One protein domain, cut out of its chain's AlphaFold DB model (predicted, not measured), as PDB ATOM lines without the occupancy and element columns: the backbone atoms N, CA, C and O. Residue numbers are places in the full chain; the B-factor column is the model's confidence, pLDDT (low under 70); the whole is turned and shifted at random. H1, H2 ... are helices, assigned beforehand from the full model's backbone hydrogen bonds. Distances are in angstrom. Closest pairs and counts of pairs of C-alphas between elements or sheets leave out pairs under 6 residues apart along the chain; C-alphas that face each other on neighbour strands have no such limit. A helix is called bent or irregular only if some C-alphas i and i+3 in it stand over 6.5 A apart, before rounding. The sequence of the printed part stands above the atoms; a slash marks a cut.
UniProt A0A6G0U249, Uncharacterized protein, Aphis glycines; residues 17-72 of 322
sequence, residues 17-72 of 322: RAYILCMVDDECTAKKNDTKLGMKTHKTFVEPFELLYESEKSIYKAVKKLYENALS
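What this domain is: This is residues 17 to 72 of the 322 residues of an uncharacterized protein of Aphis glycines (UniProt A0A6G0U249). Two long helices, H1 and H2, lie side by side and run the same way, joined by a long strap, residues 38 to 53, that runs back along the side of H1 away from H2. The 56 printed residues hold two named helices, H1 then H2, and no named strand; the class is all helix. The whole is compact, with a radius of gyration of the C-alphas of 11.5 A, and spans 35 by 24 by 14 A.

Where its parts are: H1, residues 17 to 37, begins at C-alpha 17 (-53.375, -41.840, -35.353) and is 27.9 A long from first to last C-alpha. It has a kink of 36 degrees near residue 30; it is neither bent nor irregular, but only just: C-alphas 31 and 34 are 6.5 A apart. H2, residues 54 to 70, is 24.4 A long and ends at C-alpha 70 (-48.046, -25.999, -45.918).

How they stand to each other: H1 and H2 touch, their closest C-alphas being those of Val 24 and Lys 64, 6.1 A apart. They run the same way at a shallow tilt of 32 degrees, only just short of steep. Every O i to N i+4 pair is within hydrogen-bond range in H2, and 15 of 17 in H1.

The domain as a whole: The two C-alphas farthest apart, those of Gly 38 and Tyr 53, are 35.0 A apart. The link from H1 to H2 is long, with 16 residues. The printed part has no cut, and no printed residue is under 70 in pLDDT.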
ATOM      1  N   ARG A  17     -53.526 -42.845 -34.294       89.50
ATOM      2  CA  ARG A  17     -53.375 -41.840 -35.353       89.50
ATOM      3  C   ARG A  17     -53.352 -40.411 -34.828       89.50
ATOM      4  O   ARG A  17     -52.580 -39.603 -35.339       89.50
ATOM      5  N   ALA A  18     -54.185 -40.105 -33.836       91.75
ATOM      6  CA  ALA A  18     -54.215 -38.789 -33.208       91.75
ATOM      7  C   ALA A  18     -52.899 -38.522 -32.467       91.75
ATOM      8  O   ALA A  18     -52.352 -37.431 -32.568       91.75
ATOM      9  N   TYR A  19     -52.340 -39.541 -31.811       93.06
ATOM     10  CA  TYR A  19     -51.056 -39.425 -31.119       93.06
ATOM     11  C   TYR A  19     -49.900 -39.140 -32.095       93.06
ATOM     12  O   TYR A  19     -49.104 -38.230 -31.871       93.06
ATOM     13  N   ILE A  20     -49.858 -39.846 -33.234       94.56
ATOM     14  CA  ILE A  20     -48.885 -39.575 -34.305       94.56
ATOM     15  C   ILE A  20     -49.054 -38.154 -34.859       94.56
ATOM     16  O   ILE A  20     -48.058 -37.476 -35.101       94.56
ATOM     17  N   LEU A  21     -50.293 -37.685 -35.050       94.44
ATOM     18  CA  LEU A  21     -50.566 -36.320 -35.511       94.44
ATOM     19  C   LEU A  21     -50.003 -35.279 -34.534       94.44
ATOM     20  O   LEU A  21     -49.287 -34.386 -34.972       94.44
ATOM     21  N   CYS A  22     -50.273 -35.432 -33.236       95.31
ATOM     22  CA  CYS A  22     -49.753 -34.558 -32.184       95.31
ATOM     23  C   CYS A  22     -48.216 -34.510 -32.172       95.31
ATOM     24  O   CYS A  22     -47.628 -33.432 -32.149       95.31
ATOM     25  N   MET A  23     -47.555 -35.671 -32.266       95.50
ATOM     26  CA  MET A  23     -46.090 -35.734 -32.337       95.50
ATOM     27  C   MET A  23     -45.524 -35.017 -33.567       95.50
ATOM     28  O   MET A  23     -44.536 -34.290 -33.464       95.50
ATOM     29  N   VAL A  24     -46.127 -35.236 -34.743       95.81
ATOM     30  CA  VAL A  24     -45.674 -34.602 -35.988       95.81
ATOM     31  C   VAL A  24     -45.909 -33.095 -35.950       95.81
ATOM     32  O   VAL A  24     -45.037 -32.352 -36.403       95.81
ATOM     33  N   ASP A  25     -47.046 -32.644 -35.417       94.81
ATOM     34  CA  ASP A  25     -47.363 -31.223 -35.245       94.81
ATOM     35  C   ASP A  25     -46.328 -30.530 -34.350       94.81
ATOM     36  O   ASP A  25     -45.690 -29.563 -34.779       94.81
ATOM     37  N   ASP A  26     -46.066 -31.082 -33.162       95.88
ATOM     38  CA  ASP A  26     -45.081 -30.542 -32.224       95.88
ATOM     39  C   ASP A  26     -43.677 -30.484 -32.855       95.88
ATOM     40  O   ASP A  26     -43.002 -29.454 -32.773       95.88
ATOM     41  N   GLU A  27     -43.243 -31.551 -33.542       95.31
ATOM     42  CA  GLU A  27     -41.937 -31.605 -34.213       95.31
ATOM     43  C   GLU A  27     -41.831 -30.586 -35.360       95.31
ATOM     44  O   GLU A  27     -40.833 -29.862 -35.471       95.31
ATOM     45  N   CYS A  28     -42.831 -30.534 -36.245       94.38
ATOM     46  CA  CYS A  28     -42.798 -29.680 -37.431       94.38
ATOM     47  C   CYS A  28     -42.894 -28.201 -37.055       94.38
ATOM     48  O   CYS A  28     -42.148 -27.375 -37.594       94.38
ATOM     49  N   THR A  29     -43.779 -27.862 -36.113       93.75
ATOM     50  CA  THR A  29     -43.935 -26.486 -35.638       93.75
ATOM     51  C   THR A  29     -42.698 -26.025 -34.871       93.75
ATOM     52  O   THR A  29     -42.232 -24.918 -35.131       93.75
ATOM     53  N   ALA A  30     -42.083 -26.874 -34.038       94.62
ATOM     54  CA  ALA A  30     -40.836 -26.539 -33.346       94.62
ATOM     55  C   ALA A  30     -39.678 -26.253 -34.314       94.62
ATOM     56  O   ALA A  30     -38.946 -25.282 -34.141       94.62
ATOM     57  N   LYS A  31     -39.519 -27.072 -35.361       93.62
ATOM     58  CA  LYS A  31     -38.404 -26.927 -36.314       93.62
ATOM     59  C   LYS A  31     -38.550 -25.742 -37.263       93.62
ATOM     60  O   LYS A  31     -37.545 -25.167 -37.666       93.62
ATOM     61  N   LYS A  32     -39.776 -25.425 -37.689       91.38
ATOM     62  CA  LYS A  32     -40.017 -24.384 -38.700       91.38
ATOM     63  C   LYS A  32     -40.628 -23.124 -38.101       91.38
ATOM     64  O   LYS A  32     -40.054 -22.046 -38.247       91.38
ATOM     65  N   ASN A  33     -41.776 -23.242 -37.441       93.25
ATOM     66  CA  ASN A  33     -42.524 -22.077 -36.971       93.25
ATOM     67  C   ASN A  33     -41.842 -21.420 -35.777       93.25
ATOM     68  O   ASN A  33     -41.683 -20.206 -35.784       93.25
ATOM     69  N   ASP A  34     -41.403 -22.195 -34.787       95.25
ATOM     70  CA  ASP A  34     -40.845 -21.614 -33.564       95.25
ATOM     71  C   ASP A  34     -39.540 -20.862 -33.862       95.25
ATOM     72  O   ASP A  34     -39.351 -19.731 -33.410       95.25
ATOM     73  N   THR A  35     -38.688 -21.440 -34.715       93.75
ATOM     74  CA  THR A  35     -37.475 -20.782 -35.221       93.75
ATOM     75  C   THR A  35     -37.798 -19.534 -36.041       93.75
ATOM     76  O   THR A  35     -37.198 -18.489 -35.808       93.75
ATOM     77  N   LYS A  36     -38.761 -19.607 -36.974       93.69
ATOM     78  CA  LYS A  36     -39.146 -18.463 -37.821       93.69
ATOM     79  C   LYS A  36     -39.747 -17.311 -37.007       93.69
ATOM     80  O   LYS A  36     -39.490 -16.151 -37.307       93.69
ATOM     81  N   LEU A  37     -40.579 -17.623 -36.015       95.25
ATOM     82  CA  LEU A  37     -41.338 -16.633 -35.248       95.25
ATOM     83  C   LEU A  37     -40.581 -16.107 -34.022       95.25
ATOM     84  O   LEU A  37     -41.020 -15.123 -33.423       95.25
ATOM     85  N   GLY A  38     -39.486 -16.762 -33.623       95.75
ATOM     86  CA  GLY A  38     -38.753 -16.435 -32.399       95.75
ATOM     87  C   GLY A  38     -39.590 -16.643 -31.131       95.75
ATOM     88  O   GLY A  38     -39.397 -15.944 -30.139       95.75
ATOM     89  N   MET A  39     -40.567 -17.552 -31.170       95.69
ATOM     90  CA  MET A  39     -41.444 -17.880 -30.044       95.69
ATOM     91  C   MET A  39     -41.910 -19.327 -30.133       95.69
ATOM     92  O   MET A  39     -42.089 -19.859 -31.222       95.69
ATOM     93  N   LYS A  40     -42.179 -19.948 -28.985       96.31
ATOM     94  CA  LYS A  40     -42.791 -21.274 -28.946       96.31
ATOM     95  C   LYS A  40     -44.271 -21.168 -29.328       96.31
ATOM     96  O   LYS A  40     -45.055 -20.580 -28.587       96.31
ATOM     97  N   THR A  41     -44.655 -21.715 -30.480       95.81
ATOM     98  CA  THR A  41     -46.071 -21.881 -30.852       95.81
ATOM     99  C   THR A  41     -46.736 -22.946 -29.980       95.81
ATOM    100  O   THR A  41     -46.045 -23.660 -29.248       95.81
ATOM    101  N   HIS A  42     -48.069 -23.056 -30.045       94.62
ATOM    102  CA  HIS A  42     -48.812 -24.070 -29.294       94.62
ATOM    103  C   HIS A  42     -48.221 -25.472 -29.505       94.62
ATOM    104  O   HIS A  42     -47.642 -25.761 -30.552       94.62
ATOM    105  N   LYS A  43     -48.311 -26.299 -28.464       95.25
ATOM    106  CA  LYS A  43     -47.845 -27.684 -28.464       95.25
ATOM    107  C   LYS A  43     -48.882 -28.548 -27.775       95.25
ATOM    108  O   LYS A  43     -49.549 -28.104 -26.840       95.25
ATOM    109  N   THR A  44     -48.980 -29.776 -28.242       94.62
ATOM    110  CA  THR A  44     -49.795 -30.828 -27.638       94.62
ATOM    111  C   THR A  44     -49.065 -31.508 -26.479       94.62
ATOM    112  O   THR A  44     -49.721 -32.084 -25.615       94.62
ATOM    113  N   PHE A  45     -47.729 -31.387 -26.426       94.00
ATOM    114  CA  PHE A  45     -46.861 -31.950 -25.383       94.00
ATOM    115  C   PHE A  45     -46.976 -33.466 -25.252       94.00
ATOM    116  O   PHE A  45     -46.806 -34.041 -24.177       94.00
ATOM    117  N   VAL A  46     -47.264 -34.113 -26.373       91.56
ATOM    118  CA  VAL A  46     -47.376 -35.557 -26.456       91.56
ATOM    119  C   VAL A  46     -45.976 -36.175 -26.397       91.56
ATOM    120  O   VAL A  46     -45.091 -35.799 -27.166       91.56
ATOM    121  N   GLU A  47     -45.761 -37.110 -25.466       89.81
ATOM    122  CA  GLU A  47     -44.461 -37.761 -25.279       89.81
ATOM    123  C   GLU A  47     -44.109 -38.594 -26.521       89.81
ATOM    124  O   GLU A  47     -44.909 -39.454 -26.903       89.81
ATOM    125  N   PRO A  48     -42.948 -38.371 -27.166       90.25
ATOM    126  CA  PRO A  48     -42.556 -39.144 -28.334       90.25
ATOM    127  C   PRO A  48     -42.444 -40.636 -28.014       90.25
ATOM    128  O   PRO A  48     -41.818 -41.016 -27.029       90.25
ATOM    129  N   PHE A  49     -42.981 -41.482 -28.891       89.38
ATOM    130  CA  PHE A  49     -42.835 -42.932 -28.797       89.38
ATOM    131  C   PHE A  49     -42.223 -43.509 -30.076       89.38
ATOM    132  O   PHE A  49     -42.179 -42.866 -31.130       89.38
ATOM    133  N   GLU A  50     -41.726 -44.736 -29.979       91.69
ATOM    134  CA  GLU A  50     -41.142 -45.432 -31.117       91.69
ATOM    135  C   GLU A  50     -42.230 -45.927 -32.082       91.69
ATOM    136  O   GLU A  50     -43.144 -46.652 -31.695       91.69
ATOM    137  N   LEU A  51     -42.117 -45.564 -33.362       91.62
ATOM    138  CA  LEU A  51     -43.026 -46.035 -34.411       91.62
ATOM    139  C   LEU A  51     -42.661 -47.471 -34.805       91.62
ATOM    140  O   LEU A  51     -41.825 -47.694 -35.689       91.62
ATOM    141  N   LEU A  52     -43.287 -48.446 -34.150       89.81
ATOM    142  CA  LEU A  52     -42.973 -49.864 -34.328       89.81
ATOM    143  C   LEU A  52     -43.529 -50.420 -35.645       89.81
ATOM    144  O   LEU A  52     -42.892 -51.265 -36.278       89.81
ATOM    145  N   TYR A  53     -44.688 -49.930 -36.096       89.69
ATOM    146  CA  TYR A  53     -45.393 -50.504 -37.241       89.69
ATOM    147  C   TYR A  53     -45.213 -49.675 -38.524       89.69
ATOM    148  O   TYR A  53     -45.226 -48.443 -38.523       89.69
ATOM    149  N   GLU A  54     -45.116 -50.346 -39.676       90.75
ATOM    150  CA  GLU A  54     -44.972 -49.669 -40.978       90.75
ATOM    151  C   GLU A  54     -46.169 -48.774 -41.338       90.75
ATOM    152  O   GLU A  54     -46.017 -47.753 -42.013       90.75
ATOM    153  N   SER A  55     -47.367 -49.116 -40.857       89.25
ATOM    154  CA  SER A  55     -48.563 -48.279 -40.993       89.25
ATOM    155  C   SER A  55     -48.393 -46.921 -40.306       89.25
ATOM    156  O   SER A  55     -48.776 -45.895 -40.864       89.25
ATOM    157  N   GLU A  56     -47.770 -46.895 -39.134       92.50
ATOM    158  CA  GLU A  56     -47.532 -45.688 -38.339       92.50
ATOM    159  C   GLU A  56     -46.454 -44.830 -38.969       92.50
ATOM    160  O   GLU A  56     -46.660 -43.636 -39.170       92.50
ATOM    161  N   LYS A  57     -45.349 -45.456 -39.392       93.69
ATOM    162  CA  LYS A  57     -44.299 -44.786 -40.170       93.69
ATOM    163  C   LYS A  57     -44.871 -44.159 -41.440       93.69
ATOM    164  O   LYS A  57     -44.477 -43.055 -41.815       93.69
ATOM    165  N   SER A  58     -45.814 -44.836 -42.096       93.31
ATOM    166  CA  SER A  58     -46.494 -44.316 -43.287       93.31
ATOM    167  C   SER A  58     -47.378 -43.106 -42.969       93.31
ATOM    168  O   SER A  58     -47.321 -42.112 -43.691       93.31
ATOM    169  N   ILE A  59     -48.151 -43.155 -41.878       93.44
ATOM    170  CA  ILE A  59     -48.984 -42.031 -41.419       93.44
ATOM    171  C   ILE A  59     -48.102 -40.845 -41.029       93.44
ATOM    172  O   ILE A  59     -48.319 -39.744 -41.526       93.44
ATOM    173  N   TYR A  60     -47.072 -41.082 -40.218       95.50
ATOM    174  CA  TYR A  60     -46.104 -40.074 -39.802       95.50
ATOM    175  C   TYR A  60     -45.490 -39.366 -41.018       95.50
ATOM    176  O   TYR A  60     -45.537 -38.140 -41.110       95.50
ATOM    177  N   LYS A  61     -44.993 -40.124 -42.010       96.69
ATOM    178  CA  LYS A  61     -44.433 -39.561 -43.254       96.69
ATOM    179  C   LYS A  61     -45.463 -38.741 -44.034       96.69
ATOM    180  O   LYS A  61     -45.126 -37.681 -44.554       96.69
ATOM    181  N   ALA A  62     -46.706 -39.217 -44.123       93.69
ATOM    182  CA  ALA A  62     -47.769 -38.522 -44.843       93.69
ATOM    183  C   ALA A  62     -48.139 -37.189 -44.174       93.69
ATOM    184  O   ALA A  62     -48.179 -36.164 -44.854       93.69
ATOM    185  N   VAL A  63     -48.351 -37.186 -42.854       93.00
ATOM    186  CA  VAL A  63     -48.665 -35.970 -42.086       93.00
ATOM    187  C   VAL A  63     -47.495 -34.993 -42.144       93.00
ATOM    188  O   VAL A  63     -47.691 -33.823 -42.454       93.00
ATOM    189  N   LYS A  64     -46.260 -35.471 -41.958       95.06
ATOM    190  CA  LYS A  64     -45.059 -34.630 -42.030       95.06
ATOM    191  C   LYS A  64     -44.929 -33.926 -43.380       95.06
ATOM    192  O   LYS A  64     -44.669 -32.726 -43.425       95.06
ATOM    193  N   LYS A  65     -45.220 -34.635 -44.474       93.69
ATOM    194  CA  LYS A  65     -45.246 -34.052 -45.822       93.69
ATOM    195  C   LYS A  65     -46.313 -32.960 -45.978       93.69
ATOM    196  O   LYS A  65     -46.066 -31.979 -46.673       93.69
ATOM    197  N   LEU A  66     -47.480 -33.096 -45.336       90.75
ATOM    198  CA  LEU A  66     -48.502 -32.037 -45.336       90.75
ATOM    199  C   LEU A  66     -47.972 -30.758 -44.675       90.75
ATOM    200  O   LEU A  66     -48.100 -29.686 -45.258       90.75
ATOM    201  N   TYR A  67     -47.310 -30.868 -43.519       90.69
ATOM    202  CA  TYR A  67     -46.674 -29.716 -42.867       90.69
ATOM    203  C   TYR A  67     -45.542 -29.127 -43.708       90.69
ATOM    204  O   TYR A  67     -45.412 -27.910 -43.815       90.69
ATOM    205  N   GLU A  68     -44.716 -29.965 -44.333       90.06
ATOM    206  CA  GLU A  68     -43.639 -29.493 -45.204       90.06
ATOM    207  C   GLU A  68     -44.168 -28.674 -46.386       90.06
ATOM    208  O   GLU A  68     -43.596 -27.619 -46.670       90.06
ATOM    209  N   ASN A  69     -45.270 -29.116 -47.000       90.25
ATOM    210  CA  ASN A  69     -45.956 -28.408 -48.082       90.25
ATOM    211  C   ASN A  69     -46.611 -27.108 -47.595       90.25
ATOM    212  O   ASN A  69     -46.376 -26.054 -48.182       90.25
ATOM    213  N   ALA A  70     -47.370 -27.162 -46.495       88.75
ATOM    214  CA  ALA A  70     -48.046 -25.999 -45.918       88.75
ATOM    215  C   ALA A  70     -47.063 -24.889 -45.512       88.75
ATOM    216  O   ALA A  70     -47.376 -23.704 -45.604       88.75
ATOM    217  N   LEU A  71     -45.859 -25.282 -45.083       85.81
ATOM    218  CA  LEU A  71     -44.769 -24.394 -44.676       85.81
ATOM    219  C   LEU A  71     -43.743 -24.155 -45.798       85.81
ATOM    220  O   LEU A  71     -42.639 -23.674 -45.532       85.81
ATOM    221  N   SER A  72     -44.060 -24.540 -47.036       88.06
ATOM    222  CA  SER A  72     -43.233 -24.274 -48.216       88.06
ATOM    223  C   SER A  72     -43.398 -22.819 -48.677       88.06
ATOM    224  O   SER A  72     -44.512 -22.295 -48.617       88.06
TER     225      SER A  72